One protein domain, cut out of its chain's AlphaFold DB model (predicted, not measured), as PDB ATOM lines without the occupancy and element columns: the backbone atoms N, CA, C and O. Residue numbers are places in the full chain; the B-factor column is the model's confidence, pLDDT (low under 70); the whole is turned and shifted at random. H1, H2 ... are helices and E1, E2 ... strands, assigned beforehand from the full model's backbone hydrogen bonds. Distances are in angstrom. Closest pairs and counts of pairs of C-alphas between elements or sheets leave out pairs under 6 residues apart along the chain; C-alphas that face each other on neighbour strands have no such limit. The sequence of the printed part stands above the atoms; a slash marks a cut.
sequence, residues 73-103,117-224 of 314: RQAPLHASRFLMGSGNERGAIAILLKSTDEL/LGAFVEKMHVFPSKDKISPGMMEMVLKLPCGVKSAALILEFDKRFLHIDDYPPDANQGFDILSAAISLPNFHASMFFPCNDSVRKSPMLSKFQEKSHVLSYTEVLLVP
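What this domain is: This is residues 73 to 103 and 117 to 224 of the 314 residues of an uncharacterized protein of Populus trichocarpa (UniProt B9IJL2). A three-stranded, twisted wall, E1 E2 E5, stands at one side of a loose, open arrangement, and a narrow two-stranded ribbon, E7 with E8 running on to E6 with E9, comes beside its edge strand E1. The hairpin E3 E4 stands off from the wall and comes near only E7, while the far end of the ribbon leads out to the short helix H1 and a loop whose residues 194 to 199 stick out. The printed part has 139 residues, with one named helix and nine named strands in the order E1 E2 E3 E4 E5 E6 E7 H1 E8 E9. The largest sheet has the order E1 - E2 - E5, all antiparallel, the other three sheets are antiparallel pairs, and the class is mostly strand. The whole is loose, with a radius of gyration of the C-alphas of 20.1 A, and elongated, spanning 65 by 37 by 28 A.

How they stand to each other: In the largest sheet, E2, residues 90 to 99, is the inner strand between the edge strands E1, residues 77 to 84, and E5, residues 150 to 158. This sheet is twisted, its C-alphas lying up to 4.4 A off their best plane. E1 and E2 form a hairpin, antiparallel at 163 degrees between their directions, with N 80 and O 96 within hydrogen-bond range at 2.9 A. E2 and E5 are antiparallel at 166 degrees, with N 95 and O 153 at 2.8 A. E6, residues 175 to 177, and E9, residues 221 to 223, are antiparallel at 147 degrees, with N 177 and O 221 at 2.7 A. The closest C-alphas of E1 and E9 are those of Phe 82 and Leu 221, 6.9 A apart. E7, residues 181 to 192, bends by 87 degrees at residue 186. It is the antiparallel neighbour of E8, residues 212 to 217, at 133 degrees, with N 184 and O 214 at 2.9 A before the bend and N 189 and O 212 at 2.9 A after it. The closest C-alphas of E1 and E8 are those of Ala 79 and Ser 216, 7.6 A apart. The hairpin of E3, residues 121 to 127, and E4, residues 137 to 142, is antiparallel at 172 degrees, with N 125 and O 139 at 2.8 A. E4 and E7 are near each other, with 7 pairs of C-alphas within 10 A, while E3 and E4 are apart from E1, E2 and E5. H1, residues 203 to 209, touches E7, the closest C-alphas being those of Met 191 and Gln 209, 4.9 A apart; every O i to N i+4 pair inside H1 is within hydrogen-bond range. H1 is not on the sheet E1 E2 E5.

Where its parts are: E1, residues 77 to 84, begins with C-alpha 77 at (220.121, 452.538, 484.387) and is 21.1 A long. E2, residues 90 to 99, measures 29.7 A, and E5, residues 150 to 158, 26.3 A. E3, residues 121 to 127, is 17.0 A long, and E4, residues 137 to 142, 16.1 A. E7, residues 181 to 192, has the most residues of any strand and spans 25.4 A; E8, residues 212 to 217, spans 15.4 A. H1, residues 203 to 209, starts with C-alpha 203 at (189.988, 440.594, 485.193). E6, residues 175 to 177, and E9, residues 221 to 223, are short, and E9 ends with C-alpha 223 at (224.875, 456.748, 508.855).

The domain as a whole: The two C-alphas farthest apart are those of Ile 164 and Asn 196, 65.1 A. Residues 104 to 116 are not printed, in the link between E2 and E3, and C-alphas 103 and 117 are 26.0 A apart across the cut. The link from E5 to E6, residues 159 to 174, is long, its C-alphas 21 to 31 A from the mean of the C-alphas. The mean pLDDT of the printed part is 82.1; 22 residues are under 70, among them 101 to 103, 117 to 119 and 194 to 206.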
ATOM      1  N   ARG A  73     211.775 444.896 479.818       66.81
ATOM      2  CA  ARG A  73     212.976 445.548 479.296       66.81
ATOM      3  C   ARG A  73     213.923 445.706 480.481       66.81
ATOM      4  O   ARG A  73     213.495 446.202 481.523       66.81
ATOM      5  N   GLN A  74     215.169 445.256 480.338       69.62
ATOM      6  CA  GLN A  74     216.196 445.483 481.353       69.62
ATOM      7  C   GLN A  74     216.233 446.978 481.688       69.62
ATOM      8  O   GLN A  74     216.126 447.815 480.786       69.62
ATOM      9  N   ALA A  75     216.311 447.310 482.981       75.00
ATOM     10  CA  ALA A  75     216.368 448.703 483.395       75.00
ATOM     11  C   ALA A  75     217.567 449.368 482.690       75.00
ATOM     12  O   ALA A  75     218.677 448.834 482.756       75.00
ATOM     13  N   PRO A  76     217.366 450.499 481.993       78.75
ATOM     14  CA  PRO A  76     218.423 451.170 481.235       78.75
ATOM     15  C   PRO A  76     219.539 451.697 482.141       78.75
ATOM     16  O   PRO A  76     220.661 451.887 481.685       78.75
ATOM     17  N   LEU A  77     219.219 451.959 483.411       84.75
ATOM     18  CA  LEU A  77     220.121 452.538 484.387       84.75
ATOM     19  C   LEU A  77     220.171 451.649 485.629       84.75
ATOM     20  O   LEU A  77     219.138 451.312 486.207       84.75
ATOM     21  N   HIS A  78     221.381 451.326 486.057       88.62
ATOM     22  CA  HIS A  78     221.689 450.781 487.362       88.62
ATOM     23  C   HIS A  78     221.903 451.926 488.354       88.62
ATOM     24  O   HIS A  78     222.698 452.833 488.104       88.62
ATOM     25  N   ALA A  79     221.190 451.887 489.475       90.75
ATOM     26  CA  ALA A  79     221.304 452.883 490.527       90.75
ATOM     27  C   ALA A  79     222.039 452.291 491.728       90.75
ATOM     28  O   ALA A  79     221.595 451.285 492.277       90.75
ATOM     29  N   SER A  80     223.113 452.945 492.155       92.00
ATOM     30  CA  SER A  80     223.793 452.654 493.411       92.00
ATOM     31  C   SER A  80     223.817 453.886 494.300       92.00
ATOM     32  O   SER A  80     223.732 455.027 493.845       92.00
ATOM     33  N   ARG A  81     223.900 453.665 495.599       92.88
ATOM     34  CA  ARG A  81     223.839 454.684 496.627       92.88
ATOM     35  C   ARG A  81     224.917 454.404 497.656       92.88
ATOM     36  O   ARG A  81     225.075 453.287 498.130       92.88
ATOM     37  N   PHE A  82     225.646 455.441 498.036       91.75
ATOM     38  CA  PHE A  82     226.711 455.318 499.019       91.75
ATOM     39  C   PHE A  82     226.873 456.600 499.826       91.75
ATOM     40  O   PHE A  82     226.490 457.696 499.407       91.75
ATOM     41  N   LEU A  83     227.428 456.438 501.023       91.00
ATOM     42  CA  LEU A  83     227.747 457.541 501.910       91.00
ATOM     43  C   LEU A  83     229.126 458.107 501.548       91.00
ATOM     44  O   LEU A  83     230.109 457.374 501.457       91.00
ATOM     45  N   MET A  84     229.189 459.417 501.354       88.06
ATOM     46  CA  MET A  84     230.402 460.196 501.146       88.06
ATOM     47  C   MET A  84     230.682 461.084 502.367       88.06
ATOM     48  O   MET A  84     229.768 461.560 503.041       88.06
ATOM     49  N   GLY A  85     231.962 461.364 502.604       79.31
ATOM     50  CA  GLY A  85     232.422 462.254 503.670       79.31
ATOM     51  C   GLY A  85     233.008 461.502 504.864       79.31
ATOM     52  O   GLY A  85     232.533 460.442 505.264       79.31
ATOM     53  N   SER A  86     234.068 462.073 505.430       66.12
ATOM     54  CA  SER A  86     234.727 461.593 506.643       66.12
ATOM     55  C   SER A  86     234.537 462.636 507.736       66.12
ATOM     56  O   SER A  86     235.128 463.714 507.667       66.12
ATOM     57  N   GLY A  87     233.702 462.349 508.730       73.31
ATOM     58  CA  GLY A  87     233.509 463.281 509.830       73.31
ATOM     59  C   GLY A  87     232.251 463.062 510.653       73.31
ATOM     60  O   GLY A  87     231.302 462.365 510.275       73.31
ATOM     61  N   ASN A  88     232.276 463.720 511.803       77.81
ATOM     62  CA  ASN A  88     231.217 463.710 512.798       77.81
ATOM     63  C   ASN A  88     230.197 464.840 512.587       77.81
ATOM     64  O   ASN A  88     229.099 464.758 513.119       77.81
ATOM     65  N   GLU A  89     230.522 465.845 511.771       82.12
ATOM     66  CA  GLU A  89     229.679 467.036 511.590       82.12
ATOM     67  C   GLU A  89     228.949 467.061 510.246       82.12
ATOM     68  O   GLU A  89     227.782 467.429 510.195       82.12
ATOM     69  N   ARG A  90     229.611 466.657 509.157       87.69
ATOM     70  CA  ARG A  90     229.061 466.740 507.797       87.69
ATOM     71  C   ARG A  90     229.226 465.429 507.049       87.69
ATOM     72  O   ARG A  90     230.194 464.698 507.265       87.69
ATOM     73  N   GLY A  91     228.284 465.148 506.163       90.06
ATOM     74  CA  GLY A  91     228.330 464.024 505.240       90.06
ATOM     75  C   GLY A  91     227.548 464.337 503.972       90.06
ATOM     76  O   GLY A  91     226.863 465.352 503.874       90.06
ATOM     77  N   ALA A  92     227.648 463.457 502.988       91.81
ATOM     78  CA  ALA A  92     226.836 463.539 501.790       91.81
ATOM     79  C   ALA A  92     226.352 462.150 501.383       91.81
ATOM     80  O   ALA A  92     227.077 461.167 501.488       91.81
ATOM     81  N   ILE A  93     225.116 462.052 500.918       91.75
ATOM     82  CA  ILE A  93     224.576 460.840 500.309       91.75
ATOM     83  C   ILE A  93     224.695 461.019 498.804       91.75
ATOM     84  O   ILE A  93     224.085 461.928 498.243       91.75
ATOM     85  N   ALA A  94     225.461 460.152 498.154       92.50
ATOM     86  CA  ALA A  94     225.557 460.125 496.705       92.50
ATOM     87  C   ALA A  94     224.686 459.000 496.146       92.50
ATOM     88  O   ALA A  94     224.767 457.857 496.595       92.50
ATOM     89  N   ILE A  95     223.862 459.332 495.158       92.12
ATOM     90  CA  ILE A  95     223.096 458.388 494.349       92.12
ATOM     91  C   ILE A  95     223.658 458.464 492.934       92.12
ATOM     92  O   ILE A  95     223.616 459.512 492.295       92.12
ATOM     93  N   LEU A  96     224.205 457.357 492.459       91.56
ATOM     94  CA  LEU A  96     224.857 457.217 491.173       91.56
ATOM     95  C   LEU A  96     223.986 456.369 490.250       91.56
ATOM     96  O   LEU A  96     223.718 455.206 490.522       91.56
ATOM     97  N   LEU A  97     223.569 456.955 489.138       89.81
ATOM     98  CA  LEU A  97     222.853 456.300 488.054       89.81
ATOM     99  C   LEU A  97     223.863 456.009 486.942       89.81
ATOM    100  O   LEU A  97     224.496 456.936 486.442       89.81
ATOM    101  N   LYS A  98     224.033 454.749 486.551       89.25
ATOM    102  CA  LYS A  98     224.928 454.308 485.468       89.25
ATOM    103  C   LYS A  98     224.153 453.550 484.410       89.25
ATOM    104  O   LYS A  98     223.283 452.769 484.763       89.25
ATOM    105  N   SER A  99     224.493 453.722 483.139       86.31
ATOM    106  CA  SER A  99     223.936 452.886 482.073       86.31
ATOM    107  C   SER A  99     224.297 451.418 482.275       86.31
ATOM    108  O   SER A  99     225.442 451.087 482.583       86.31
ATOM    109  N   THR A 100     223.320 450.538 482.077       78.31
ATOM    110  CA  THR A 100     223.500 449.088 482.198       78.31
ATOM    111  C   THR A 100     224.436 448.523 481.121       78.31
ATOM    112  O   THR A 100     225.089 447.508 481.356       78.31
ATOM    113  N   ASP A 101     224.582 449.215 479.987       69.56
ATOM    114  CA  ASP A 101     225.454 448.801 478.876       69.56
ATOM    115  C   ASP A 101     226.957 448.785 479.242       69.56
ATOM    116  O   ASP A 101     227.733 448.091 478.592       69.56
ATOM    117  N   GLU A 102     227.381 449.508 480.289       60.44
ATOM    118  CA  GLU A 102     228.792 449.623 480.705       60.44
ATOM    119  C   GLU A 102     229.161 448.774 481.934       60.44
ATOM    120  O   GLU A 102     230.297 448.844 482.396       60.44
ATOM    121  N   LEU A 103     228.270 447.926 482.471       54.88
ATOM    122  CA  LEU A 103     228.620 447.086 483.635       54.88
ATOM    123  C   LEU A 103     229.748 446.067 483.338       54.88
ATOM    124  O   LEU A 103     230.269 445.440 484.258       54.88
ATOM    125  N   LEU A 117     222.380 472.298 488.080       50.09
ATOM    126  CA  LEU A 117     221.270 471.540 488.686       50.09
ATOM    127  C   LEU A 117     219.886 471.804 488.046       50.09
ATOM    128  O   LEU A 117     219.003 470.952 488.098       50.09
ATOM    129  N   GLY A 118     219.693 472.972 487.425       56.66
ATOM    130  CA  GLY A 118     218.427 473.385 486.814       56.66
ATOM    131  C   GLY A 118     218.109 472.761 485.452       56.66
ATOM    132  O   GLY A 118     216.957 472.814 485.039       56.66
ATOM    133  N   ALA A 119     219.079 472.163 484.750       60.50
ATOM    134  CA  ALA A 119     218.833 471.618 483.409       60.50
ATOM    135  C   ALA A 119     218.152 470.235 483.423       60.50
ATOM    136  O   ALA A 119     217.480 469.869 482.459       60.50
ATOM    137  N   PHE A 120     218.311 469.471 484.512       79.50
ATOM    138  CA  PHE A 120     217.882 468.067 484.592       79.50
ATOM    139  C   PHE A 120     216.695 467.825 485.529       79.50
ATOM    140  O   PHE A 120     216.047 466.787 485.422       79.50
ATOM    141  N   VAL A 121     216.403 468.738 486.459       86.44
ATOM    142  CA  VAL A 121     215.308 468.581 487.427       86.44
ATOM    143  C   VAL A 121     214.037 469.211 486.860       86.44
ATOM    144  O   VAL A 121     213.974 470.420 486.668       86.44
ATOM    145  N   GLU A 122     213.009 468.401 486.616       87.62
ATOM    146  CA  GLU A 122     211.720 468.877 486.095       87.62
ATOM    147  C   GLU A 122     210.769 469.285 487.225       87.62
ATOM    148  O   GLU A 122     210.113 470.323 487.168       87.62
ATOM    149  N   LYS A 123     210.702 468.467 488.281       90.81
ATOM    150  CA  LYS A 123     209.838 468.707 489.438       90.81
ATOM    151  C   LYS A 123     210.508 468.193 490.701       90.81
ATOM    152  O   LYS A 123     211.079 467.107 490.699       90.81
ATOM    153  N   MET A 124     210.392 468.949 491.786       92.44
ATOM    154  CA  MET A 124     210.838 468.535 493.111       92.44
ATOM    155  C   MET A 124     209.723 468.803 494.115       92.44
ATOM    156  O   MET A 124     209.170 469.901 494.154       92.44
ATOM    157  N   HIS A 125     209.385 467.794 494.908       94.81
ATOM    158  CA  HIS A 125     208.424 467.891 495.992       94.81
ATOM    159  C   HIS A 125     209.110 467.492 497.299       94.81
ATOM    160  O   HIS A 125     209.641 466.391 497.418       94.81
ATOM    161  N   VAL A 126     209.123 468.397 498.276       93.62
ATOM    162  CA  VAL A 126     209.785 468.181 499.567       93.62
ATOM    163  C   VAL A 126     208.740 468.209 500.667       93.62
ATOM    164  O   VAL A 126     208.053 469.209 500.865       93.62
ATOM    165  N   PHE A 127     208.652 467.112 501.407       94.56
ATOM    166  CA  PHE A 127     207.922 467.025 502.659       94.56
ATOM    167  C   PHE A 127     208.931 467.195 503.801       94.56
ATOM    168  O   PHE A 127     209.758 466.304 504.017       94.56
ATOM    169  N   PRO A 128     208.930 468.334 504.512       93.75
ATOM    170  CA  PRO A 128     209.883 468.566 505.588       93.75
ATOM    171  C   PRO A 128     209.642 467.605 506.759       93.75
ATOM    172  O   PRO A 128     208.507 467.203 507.028       93.75
ATOM    173  N   SER A 129     210.715 467.260 507.471       91.25
ATOM    174  CA  SER A 129     210.618 466.450 508.683       91.25
ATOM    175  C   SER A 129     209.912 467.213 509.805       91.25
ATOM    176  O   SER A 129     210.011 468.437 509.921       91.25
ATOM    177  N   LYS A 130     209.212 466.469 510.660       91.56
ATOM    178  CA  LYS A 130     208.690 466.958 511.936       91.56
ATOM    179  C   LYS A 130     209.407 466.212 513.041       91.56
ATOM    180  O   LYS A 130     209.416 464.980 513.032       91.56
ATOM    181  N   ASP A 131     209.995 466.961 513.969       85.38
ATOM    182  CA  ASP A 131     210.788 466.387 515.051       85.38
ATOM    183  C   ASP A 131     209.988 465.314 515.803       85.38
ATOM    184  O   ASP A 131     208.832 465.536 516.164       85.38
ATOM    185  N   LYS A 132     210.582 464.125 515.946       83.62
ATOM    186  CA  LYS A 132     210.004 462.918 516.574       83.62
ATOM    187  C   LYS A 132     208.670 462.394 516.009       83.62
ATOM    188  O   LYS A 132     208.132 461.434 516.549       83.62
ATOM    189  N   ILE A 133     208.128 462.981 514.937       89.06
ATOM    190  CA  ILE A 133     206.806 462.619 514.388       89.06
ATOM    191  C   ILE A 133     206.933 461.977 513.010       89.06
ATOM    192  O   ILE A 133     206.315 460.945 512.754       89.06
ATOM    193  N   SER A 134     207.693 462.589 512.100       87.88
ATOM    194  CA  SER A 134     207.797 462.088 510.729       87.88
ATOM    195  C   SER A 134     209.133 462.446 510.080       87.88
ATOM    196  O   SER A 134     209.563 463.603 510.172       87.88
ATOM    197  N   PRO A 135     209.773 461.497 509.371       88.94
ATOM    198  CA  PRO A 135     210.966 461.791 508.591       88.94
ATOM    199  C   PRO A 135     210.638 462.729 507.424       88.94
ATOM    200  O   PRO A 135     209.492 462.829 506.982       88.94
ATOM    201  N   GLY A 136     211.661 463.424 506.929       90.06
ATOM    202  CA  GLY A 136     211.545 464.222 505.714       90.06
ATOM    203  C   GLY A 136     211.571 463.321 504.484       90.06
ATOM    204  O   GLY A 136     212.289 462.322 504.464       90.06
ATOM    205  N   MET A 137     210.808 463.676 503.456       91.62
ATOM    206  CA  MET A 137     210.762 462.958 502.185       91.62
ATOM    207  C   MET A 137     211.014 463.934 501.041       91.62
ATOM    208  O   MET A 137     210.450 465.025 501.013       91.62
ATOM    209  N   MET A 138     211.854 463.538 500.088       91.19
ATOM    210  CA  MET A 138     212.091 464.292 498.863       91.19
ATOM    211  C   MET A 138     211.758 463.416 497.663       91.19
ATOM    212  O   MET A 138     212.342 462.351 497.483       91.19
ATOM    213  N   GLU A 139     210.842 463.896 496.833       93.75
ATOM    214  CA  GLU A 139     210.503 463.312 495.543       93.75
ATOM    215  C   GLU A 139     211.032 464.222 494.439       93.75
ATOM    216  O   GLU A 139     210.861 465.442 494.482       93.75
ATOM    217  N   MET A 140     211.687 463.638 493.438       91.31
ATOM    218  CA  MET A 140     212.310 464.387 492.355       91.31
ATOM    219  C   MET A 140     212.076 463.682 491.021       91.31
ATOM    220  O   MET A 140     212.294 462.479 490.901       91.31
ATOM    221  N   VAL A 141     211.658 464.448 490.014       92.19
ATOM    222  CA  VAL A 141     211.540 464.002 488.624       92.19
ATOM    223  C   VAL A 141     212.740 464.534 487.855       92.19
ATOM    224  O   VAL A 141     212.916 465.747 487.723       92.19
ATOM    225  N   LEU A 142     213.566 463.610 487.369       88.75
ATOM    226  CA  LEU A 142     214.786 463.896 486.624       88.75
ATOM    227  C   LEU A 142     214.583 463.579 485.140       88.75
ATOM    228  O   LEU A 142     214.252 462.448 484.781       88.75
ATOM    229  N   LYS A 143     214.837 464.560 484.274       88.75
ATOM    230  CA  LYS A 143     214.853 464.402 482.822       88.75
ATOM    231  C   LYS A 143     216.296 464.360 482.331       88.75
ATOM    232  O   LYS A 143     216.939 465.383 482.120       88.75
ATOM    233  N   LEU A 144     216.805 463.145 482.153       85.06
ATOM    234  CA  LEU A 144     218.150 462.915 481.632       85.06
ATOM    235  C   LEU A 144     218.135 462.983 480.093       85.06
ATOM    236  O   LEU A 144     217.262 462.365 479.475       85.06
ATOM    237  N   PRO A 145     219.064 463.710 479.447       83.12
ATOM    238  CA  PRO A 145     219.166 463.713 477.996       83.12
ATOM    239  C   PRO A 145     219.608 462.351 477.452       83.12
ATOM    240  O   PRO A 145     220.236 461.538 478.136       83.12
ATOM    241  N   CYS A 146     219.287 462.104 476.185       75.56
ATOM    242  CA  CYS A 146     219.712 460.897 475.487       75.56
ATOM    243  C   CYS A 146     221.247 460.862 475.375       75.56
ATOM    244  O   CYS A 146     221.858 461.838 474.949       75.56
ATOM    245  N   GLY A 147     221.863 459.734 475.742       74.69
ATOM    246  CA  GLY A 147     223.319 459.540 475.676       74.69
ATOM    247  C   GLY A 147     224.073 459.776 476.991       74.69
ATOM    248  O   GLY A 147     225.293 459.621 477.020       74.69
ATOM    249  N   VAL A 148     223.381 460.108 478.087       78.88
ATOM    250  CA  VAL A 148     224.004 460.157 479.419       78.88
ATOM    251  C   VAL A 148     224.400 458.751 479.856       78.88
ATOM    252  O   VAL A 148     223.555 457.876 480.026       78.88
ATOM    253  N   LYS A 149     225.702 458.556 480.059       83.75
ATOM    254  CA  LYS A 149     226.275 457.292 480.541       83.75
ATOM    255  C   LYS A 149     226.209 457.158 482.058       83.75
ATOM    256  O   LYS A 149     226.024 456.062 482.578       83.75
ATOM    257  N   SER A 150     226.367 458.273 482.768       86.31
ATOM    258  CA  SER A 150     226.247 458.321 484.221       86.31
ATOM    259  C   SER A 150     225.727 459.673 484.701       86.31
ATOM    260  O   SER A 150     226.022 460.704 484.101       86.31
ATOM    261  N   ALA A 151     224.953 459.660 485.781       87.75
ATOM    262  CA  ALA A 151     224.463 460.841 486.477       87.75
ATOM    263  C   ALA A 151     224.607 460.627 487.986       87.75
ATOM    264  O   ALA A 151     224.382 459.523 488.476       87.75
ATOM    265  N   ALA A 152     224.979 461.669 488.726       88.75
ATOM    266  CA  ALA A 152     225.129 461.601 490.174       88.75
ATOM    267  C   ALA A 152     224.283 462.686 490.845       88.75
ATOM    268  O   ALA A 152     224.370 463.857 490.482       88.75
ATOM    269  N   LEU A 153     223.487 462.289 491.833       89.62
ATOM    270  CA  LEU A 153     222.767 463.179 492.736       89.62
ATOM    271  C   LEU A 153     223.475 463.150 494.090       89.62
ATOM    272  O   LEU A 153     223.588 462.091 494.704       89.62
ATOM    273  N   ILE A 154     223.951 464.304 494.549       91.00
ATOM    274  CA  ILE A 154     224.656 464.443 495.825       91.00
ATOM    275  C   ILE A 154     223.769 465.256 496.763       91.00
ATOM    276  O   ILE A 154     223.432 466.400 496.465       91.00
ATOM    277  N   LEU A 155     223.383 464.653 497.885       90.38
ATOM    278  CA  LEU A 155     222.656 465.318 498.959       90.38
ATOM    279  C   LEU A 155     223.597 465.537 500.135       90.38
ATOM    280  O   LEU A 155     223.938 464.590 500.842       90.38
ATOM    281  N   GLU A 156     224.010 466.776 500.345       91.94
ATOM    282  CA  GLU A 156     224.806 467.157 501.509       91.94
ATOM    283  C   GLU A 156     223.910 467.282 502.744       91.94
ATOM    284  O   GLU A 156     222.787 467.787 502.669       91.94
ATOM    285  N   PHE A 157     224.397 466.801 503.885       89.81
ATOM    286  CA  PHE A 157     223.684 466.879 505.151       89.81
ATOM    287  C   PHE A 157     224.638 467.142 506.318       89.81
ATOM    288  O   PHE A 157     225.777 466.667 506.351       89.81
ATOM    289  N   ASP A 158     224.117 467.844 507.320       88.94
ATOM    290  CA  ASP A 158     224.810 468.109 508.575       88.94
ATOM    291  C   ASP A 158     224.233 467.224 509.686       88.94
ATOM    292  O   ASP A 158     223.016 467.094 509.846       88.94
ATOM    293  N   LYS A 159     225.118 466.616 510.474       86.44
ATOM    294  CA  LYS A 159     224.769 465.799 511.635       86.44
ATOM    295  C   LYS A 159     224.585 466.715 512.839       86.44
ATOM    296  O   LYS A 159     225.454 467.522 513.160       86.44
ATOM    297  N   ARG A 160     223.453 466.580 513.524       83.31
ATOM    298  CA  ARG A 160     223.208 467.256 514.803       83.31
ATOM    299  C   ARG A 160     223.385 466.275 515.950       83.31
ATOM    300  O   ARG A 160     223.097 465.090 515.803       83.31
ATOM    301  N   PHE A 161     223.819 466.795 517.093       83.56
ATOM    302  CA  PHE A 161     223.797 466.043 518.338       83.56
ATOM    303  C   PHE A 161     222.351 465.739 518.718       83.56
ATOM    304  O   PHE A 161     221.511 466.642 518.758       83.56
ATOM    305  N   LEU A 162     222.077 464.465 518.970       83.38
ATOM    306  CA  LEU A 162     220.791 464.013 519.479       83.38
ATOM    307  C   LEU A 162     220.782 464.081 521.007       83.38
ATOM    308  O   LEU A 162     221.833 464.086 521.655       83.38
ATOM    309  N   HIS A 163     219.587 464.134 521.592       84.25
ATOM    310  CA  HIS A 163     219.450 463.939 523.029       84.25
ATOM    311  C   HIS A 163     219.791 462.489 523.395       84.25
ATOM    312  O   HIS A 163     219.635 461.590 522.573       84.25
ATOM    313  N   ILE A 164     220.220 462.250 524.638       82.50
ATOM    314  CA  ILE A 164     220.609 460.912 525.113       82.50
ATOM    315  C   ILE A 164     219.493 459.872 524.930       82.50
ATOM    316  O   ILE A 164     219.770 458.729 524.585       82.50
ATOM    317  N   ASP A 165     218.239 460.301 525.083       85.25
ATOM    318  CA  ASP A 165     217.052 459.449 524.939       85.25
ATOM    319  C   ASP A 165     216.713 459.116 523.477       85.25
ATOM    320  O   ASP A 165     215.928 458.206 523.225       85.25
ATOM    321  N   ASP A 166     217.269 459.862 522.517       85.69
ATOM    322  CA  ASP A 166     216.986 459.699 521.086       85.69
ATOM    323  C   ASP A 166     217.990 458.755 520.396       85.69
ATOM    324  O   ASP A 166     217.817 458.420 519.222       85.69
ATOM    325  N   TYR A 167     219.042 458.317 521.098       84.94
ATOM    326  CA  TYR A 167     219.971 457.322 520.567       84.94
ATOM    327  C   TYR A 167     219.362 455.913 520.596       84.94
ATOM    328  O   TYR A 167     218.660 455.556 521.546       84.94
ATOM    329  N   PRO A 168     219.675 455.068 519.596       85.12
ATOM    330  CA  PRO A 168     219.422 453.638 519.700       85.12
ATOM    331  C   PRO A 168     220.172 453.043 520.909       85.12
ATOM    332  O   PRO A 168     221.149 453.634 521.380       85.12
ATOM    333  N   PRO A 169     219.764 451.855 521.399       84.06
ATOM    334  CA  PRO A 169     220.399 451.211 522.553       84.06
ATOM    335  C   PRO A 169     221.916 451.020 522.389       84.06
ATOM    336  O   PRO A 169     222.636 451.027 523.385       84.06
ATOM    337  N   ASP A 170     222.400 450.891 521.149       85.81
ATOM    338  CA  ASP A 170     223.819 450.983 520.806       85.81
ATOM    339  C   ASP A 170     224.098 452.243 519.972       85.81
ATOM    340  O   ASP A 170     223.874 452.287 518.762       85.81
ATOM    341  N   ALA A 171     224.635 453.274 520.620       82.31
ATOM    342  CA  ALA A 171     224.972 454.530 519.958       82.31
ATOM    343  C   ALA A 171     226.127 454.415 518.945       82.31
ATOM    344  O   ALA A 171     226.267 455.301 518.103       82.31
ATOM    345  N   ASN A 172     226.936 453.347 518.991       83.06
ATOM    346  CA  ASN A 172     228.036 453.144 518.043       83.06
ATOM    347  C   ASN A 172     227.565 452.571 516.699       83.06
ATOM    348  O   ASN A 172     228.313 452.624 515.723       83.06
ATOM    349  N   GLN A 173     226.339 452.044 516.629       84.31
ATOM    350  CA  GLN A 173     225.774 451.490 515.400       84.31
ATOM    351  C   GLN A 173     225.439 452.590 514.380       84.31
ATOM    352  O   GLN A 173     225.723 452.439 513.195       84.31
ATOM    353  N   GLY A 174     224.888 453.722 514.824       86.12
ATOM    354  CA  GLY A 174     224.384 454.777 513.940       86.12
ATOM    355  C   GLY A 174     222.919 454.576 513.537       86.12
ATOM    356  O   GLY A 174     222.175 453.869 514.209       86.12
ATOM    357  N   PHE A 175     222.492 455.258 512.472       86.25
ATOM    358  CA  PHE A 175     221.102 455.273 512.003       86.25
ATOM    359  C   PHE A 175     220.965 454.658 510.614       86.25
ATOM    360  O   PHE A 175     221.680 455.041 509.686       86.25
ATOM    361  N   ASP A 176     219.994 453.762 510.461       89.00
ATOM    362  CA  ASP A 176     219.646 453.164 509.176       89.00
ATOM    363  C   ASP A 176     218.784 454.116 508.338       89.00
ATOM    364  O   ASP A 176     217.733 454.597 508.767       89.00
ATOM    365  N   ILE A 177     219.209 454.358 507.102       89.62
ATOM    366  CA  ILE A 177     218.453 455.079 506.086       89.62
ATOM    367  C   ILE A 177     217.983 454.088 505.031       89.62
ATOM    368  O   ILE A 177     218.784 453.496 504.301       89.62
ATOM    369  N   LEU A 178     216.661 453.982 504.909       90.31
ATOM    370  CA  LEU A 178     215.980 453.143 503.928       90.31
ATOM    371  C   LEU A 178     216.438 453.438 502.496       90.31
ATOM    372  O   LEU A 178     216.867 454.551 502.180       90.31
ATOM    373  N   SER A 179     216.326 452.431 501.632       92.19
ATOM    374  CA  SER A 179     216.633 452.535 500.209       92.19
ATOM    375  C   SER A 179     215.776 453.594 499.512       92.19
ATOM    376  O   SER A 179     214.623 453.833 499.870       92.19
ATOM    377  N   ALA A 180     216.345 454.237 498.496       91.44
ATOM    378  CA  ALA A 180     215.592 455.125 497.627       91.44
ATOM    379  C   ALA A 180     214.863 454.296 496.561       91.44
ATOM    380  O   ALA A 180     215.441 453.375 495.979       91.44
ATOM    381  N   ALA A 181     213.602 454.640 496.301       92.69
ATOM    382  CA  ALA A 181     212.801 454.046 495.239       92.69
ATOM    383  C   ALA A 181     212.912 454.896 493.967       92.69
ATOM    384  O   ALA A 181     212.676 456.103 493.991       92.69
ATOM    385  N   ILE A 182     213.265 454.261 492.852       91.88
ATOM    386  CA  ILE A 182     213.440 454.907 491.551       91.88
ATOM    387  C   ILE A 182     212.453 454.277 490.578       91.88
ATOM    388  O   ILE A 182     212.558 453.095 490.249       91.88
ATOM    389  N   SER A 183     211.489 455.072 490.116       90.62
ATOM    390  CA  SER A 183     210.524 454.660 489.098       90.62
ATOM    391  C   SER A 183     210.935 455.196 487.732       90.62
ATOM    392  O   SER A 183     211.277 456.369 487.585       90.62
ATOM    393  N   LEU A 184     210.894 454.330 486.724       87.94
ATOM    394  CA  LEU A 184     211.229 454.647 485.342       87.94
ATOM    395  C   LEU A 184     209.940 454.665 484.507       87.94
ATOM    396  O   LEU A 184     209.544 453.630 483.965       87.94
ATOM    397  N   PRO A 185     209.267 455.823 484.371       83.19
ATOM    398  CA  PRO A 185     207.926 455.885 483.797       83.19
ATOM    399  C   PRO A 185     207.872 455.448 482.328       83.19
ATOM    400  O   PRO A 185     206.890 454.848 481.898       83.19
ATOM    401  N   ASN A 186     208.951 455.684 481.576       82.25
ATOM    402  CA  ASN A 186     209.049 455.363 480.148       82.25
ATOM    403  C   ASN A 186     209.328 453.876 479.866       82.25
ATOM    404  O   ASN A 186     209.345 453.460 478.705       82.25
ATOM    405  N   PHE A 187     209.589 453.079 480.903       80.25
ATOM    406  CA  PHE A 187     209.904 451.661 480.784       80.25
ATOM    407  C   PHE A 187     208.782 450.852 481.409       80.25
ATOM    408  O   PHE A 187     208.439 451.034 482.576       80.25
ATOM    409  N   HIS A 188     208.220 449.947 480.613       82.12
ATOM    410  CA  HIS A 188     207.108 449.110 481.031       82.12
ATOM    411  C   HIS A 188     207.537 447.651 481.115       82.12
ATOM    412  O   HIS A 188     208.177 447.133 480.195       82.12
ATOM    413  N   ALA A 189     207.145 447.000 482.204       80.75
ATOM    414  CA  ALA A 189     207.147 445.558 482.339       80.75
ATOM    415  C   ALA A 189     205.704 445.056 482.241       80.75
ATOM    416  O   ALA A 189     204.783 445.636 482.825       80.75
ATOM    417  N   SER A 190     205.508 443.976 481.496       75.94
ATOM    418  CA  SER A 190     204.216 443.299 481.399       75.94
ATOM    419  C   SER A 190     204.411 441.794 481.450       75.94
ATOM    420  O   SER A 190     205.392 441.269 480.914       75.94
ATOM    421  N   MET A 191     203.461 441.099 482.073       74.12
ATOM    422  CA  MET A 191     203.333 439.659 481.896       74.12
ATOM    423  C   MET A 191     202.569 439.368 480.615       74.12
ATOM    424  O   MET A 191     201.546 439.983 480.319       74.12
ATOM    425  N   PHE A 192     203.075 438.406 479.860       70.88
ATOM    426  CA  PHE A 192     202.402 437.854 478.707       70.88
ATOM    427  C   PHE A 192     201.986 436.416 479.002       70.88
ATOM    428  O   PHE A 192     202.801 435.584 479.405       70.88
ATOM    429  N   PHE A 193     200.712 436.132 478.741       70.00
ATOM    430  CA  PHE A 193     200.146 434.795 478.812       70.00
ATOM    431  C   PHE A 193     199.918 434.296 477.379       70.00
ATOM    432  O   PHE A 193     199.072 434.853 476.664       70.00
ATOM    433  N   PRO A 194     200.652 433.267 476.923       66.12
ATOM    434  CA  PRO A 194     200.377 432.580 475.669       66.12
ATOM    435  C   PRO A 194     199.146 431.685 475.867       66.12
ATOM    436  O   PRO A 194     199.248 430.466 475.930       66.12
ATOM    437  N   CYS A 195     197.977 432.296 476.051       58.59
ATOM    438  CA  CYS A 195     196.714 431.587 476.194       58.59
ATOM    439  C   CYS A 195     195.755 431.963 475.057       58.59
ATOM    440  O   CYS A 195     195.837 433.074 474.520       58.59
ATOM    441  N   ASN A 196     194.864 431.034 474.691       56.75
ATOM    442  CA  ASN A 196     193.800 431.263 473.712       56.75
ATOM    443  C   ASN A 196     192.921 432.448 474.157       56.75
ATOM    444  O   ASN A 196     192.713 432.660 475.353       56.75
ATOM    445  N   ASP A 197     192.389 433.218 473.203       57.03
ATOM    446  CA  ASP A 197     191.667 434.482 473.450       57.03
ATOM    447  C   ASP A 197     190.468 434.383 474.420       57.03
ATOM    448  O   ASP A 197     189.996 435.407 474.918       57.03
ATOM    449  N   SER A 198     189.984 433.177 474.737       56.12
ATOM    450  CA  SER A 198     188.941 432.939 475.744       56.12
ATOM    451  C   SER A 198     189.402 433.220 477.180       56.12
ATOM    452  O   SER A 198     188.633 433.785 477.955       56.12
ATOM    453  N   VAL A 199     190.655 432.902 477.527       53.03
ATOM    454  CA  VAL A 199     191.206 433.027 478.895       53.03
ATOM    455  C   VAL A 199     191.698 434.450 479.192       53.03
ATOM    456  O   VAL A 199     191.759 434.870 480.344       53.03
ATOM    457  N   ARG A 200     191.956 435.255 478.151       51.81
ATOM    458  CA  ARG A 200     192.357 436.674 478.261       51.81
ATOM    459  C   ARG A 200     191.290 437.593 478.876       51.81
ATOM    460  O   ARG A 200     191.559 438.770 479.088       51.81
ATOM    461  N   LYS A 201     190.085 437.079 479.135       55.56
ATOM    462  CA  LYS A 201     188.944 437.847 479.654       55.56
ATOM    463  C   LYS A 201     188.827 437.854 481.179       55.56
ATOM    464  O   LYS A 201     187.935 438.530 481.680       55.56
ATOM    465  N   SER A 202     189.668 437.132 481.927       60.50
ATOM    466  CA  SER A 202     189.606 437.206 483.391       60.50
ATOM    467  C   SER A 202     190.217 438.529 483.893       60.50
ATOM    468  O   SER A 202     191.328 438.903 483.495       60.50
ATOM    469  N   PRO A 203     189.530 439.270 484.782       62.12
ATOM    470  CA  PRO A 203     189.988 440.594 485.193       62.12
ATOM    471  C   PRO A 203     191.290 440.561 486.000       62.12
ATOM    472  O   PRO A 203     192.072 441.508 485.918       62.12
ATOM    473  N   MET A 204     191.615 439.460 486.692       65.62
ATOM    474  CA  MET A 204     192.921 439.318 487.353       65.62
ATOM    475  C   MET A 204     194.072 439.201 486.363       65.62
ATOM    476  O   MET A 204     195.080 439.885 486.528       65.62
ATOM    477  N   LEU A 205     193.942 438.369 485.327       67.56
ATOM    478  CA  LEU A 205     194.996 438.250 484.321       67.56
ATOM    479  C   LEU A 205     195.187 439.566 483.568       67.56
ATOM    480  O   LEU A 205     196.323 439.948 483.291       67.56
ATOM    481  N   SER A 206     194.099 440.301 483.320       67.88
ATOM    482  CA  SER A 206     194.176 441.635 482.716       67.88
ATOM    483  C   SER A 206     194.976 442.622 483.579       67.88
ATOM    484  O   SER A 206     195.780 443.385 483.046       67.88
ATOM    485  N   LYS A 207     194.852 442.542 484.915       72.94
ATOM    486  CA  LYS A 207     195.635 443.343 485.869       72.94
ATOM    487  C   LYS A 207     197.116 442.977 485.872       72.94
ATOM    488  O   LYS A 207     197.960 443.856 485.998       72.94
ATOM    489  N   PHE A 208     197.442 441.702 485.694       70.81
ATOM    490  CA  PHE A 208     198.828 441.241 485.578       70.81
ATOM    491  C   PHE A 208     199.464 441.573 484.218       70.81
ATOM    492  O   PHE A 208     200.680 441.739 484.122       70.81
ATOM    493  N   GLN A 209     198.647 441.698 483.172       72.94
ATOM    494  CA  GLN A 209     199.070 442.130 481.841       72.94
ATOM    495  C   GLN A 209     199.160 443.663 481.712       72.94
ATOM    496  O   GLN A 209     199.751 444.170 480.752       72.94
ATOM    497  N   GLU A 210     198.603 444.408 482.672       78.31
ATOM    498  CA  GLU A 210     198.702 445.863 482.736       78.31
ATOM    499  C   GLU A 210     200.179 446.291 482.764       78.31
ATOM    500  O   GLU A 210     201.024 445.706 483.445       78.31
ATOM    501  N   LYS A 211     200.514 447.308 481.964       77.06
ATOM    502  CA  LYS A 211     201.884 447.814 481.860       77.06
ATOM    503  C   LYS A 211     202.272 448.479 483.177       77.06
ATOM    504  O   LYS A 211     201.866 449.607 483.436       77.06
ATOM    505  N   SER A 212     203.099 447.811 483.971       81.50
ATOM    506  CA  SER A 212     203.665 448.391 485.189       81.50
ATOM    507  C   SER A 212     204.951 449.147 484.866       81.50
ATOM    508  O   SER A 212     205.703 448.763 483.967       81.50
ATOM    509  N   HIS A 213     205.198 450.253 485.564       84.69
ATOM    510  CA  HIS A 213     206.460 450.978 485.443       84.69
ATOM    511  C   HIS A 213     207.587 450.183 486.099       84.69
ATOM    512  O   HIS A 213     207.391 449.569 487.150       84.69
ATOM    513  N   VAL A 214     208.778 450.215 485.504       84.94
ATOM    514  CA  VAL A 214     209.951 449.570 486.105       84.94
ATOM    515  C   VAL A 214     210.340 450.321 487.380       84.94
ATOM    516  O   VAL A 214     210.574 451.530 487.351       84.94
ATOM    517  N   LEU A 215     210.401 449.593 488.497       87.56
ATOM    518  CA  LEU A 215     210.788 450.095 489.813       87.56
ATOM    519  C   LEU A 215     212.128 449.483 490.219       87.56
ATOM    520  O   LEU A 215     212.343 448.281 490.071       87.56
ATOM    521  N   SER A 216     213.037 450.305 490.724       88.56
ATOM    522  CA  SER A 216     214.342 449.881 491.229       88.56
ATOM    523  C   SER A 216     214.585 450.474 492.610       88.56
ATOM    524  O   SER A 216     214.168 451.597 492.889       88.56
ATOM    525  N   TYR A 217     215.257 449.715 493.471       91.88
ATOM    526  CA  TYR A 217     215.610 450.132 494.825       91.88
ATOM    527  C   TYR A 217     217.128 450.220 494.946       91.88
ATOM    528  O   TYR A 217     217.833 449.343 494.451       91.88
ATOM    529  N   THR A 218     217.623 451.271 495.592       92.25
ATOM    530  CA  THR A 218     219.058 451.419 495.883       92.25
ATOM    531  C   THR A 218     219.460 450.644 497.140       92.25
ATOM    532  O   THR A 218     218.606 450.094 497.836       92.25
ATOM    533  N   GLU A 219     220.742 450.664 497.510       91.19
ATOM    534  CA  GLU A 219     221.170 450.122 498.799       91.19
ATOM    535  C   GLU A 219     220.586 450.913 499.992       91.19
ATOM    536  O   GLU A 219     220.272 452.113 499.902       91.19
ATOM    537  N   VAL A 220     220.442 450.211 501.120       92.75
ATOM    538  CA  VAL A 220     220.190 450.783 502.453       92.75
ATOM    539  C   VAL A 220     221.515 451.329 502.984       92.75
ATOM    540  O   VAL A 220     222.553 450.690 502.817       92.75
ATOM    541  N   LEU A 221     221.496 452.508 503.604       90.19
ATOM    542  CA  LEU A 221     222.703 453.140 504.139       90.19
ATOM    543  C   LEU A 221     222.679 453.184 505.660       90.19
ATOM    544  O   LEU A 221     221.665 453.548 506.237       90.19
ATOM    545  N   LEU A 222     223.826 452.939 506.286       89.88
ATOM    546  CA  LEU A 222     224.034 453.187 507.708       89.88
ATOM    547  C   LEU A 222     224.813 454.492 507.879       89.88
ATOM    548  O   LEU A 222     225.939 454.621 507.391       89.88
ATOM    549  N   VAL A 223     224.220 455.474 508.555       88.38
ATOM    550  CA  VAL A 223     224.875 456.748 508.855       88.38
ATOM    551  C   VAL A 223     225.412 456.723 510.281       88.38
ATOM    552  O   VAL A 223     224.623 456.736 511.228       88.38
ATOM    553  N   PRO A 224     226.744 456.741 510.466       86.00
ATOM    554  CA  PRO A 224     227.326 456.814 511.794       86.00
ATOM    555  C   PRO A 224     227.035 458.190 512.398       86.00
ATOM    556  O   PRO A 224     227.316 459.229 511.779       86.00
TER     557      PRO A 224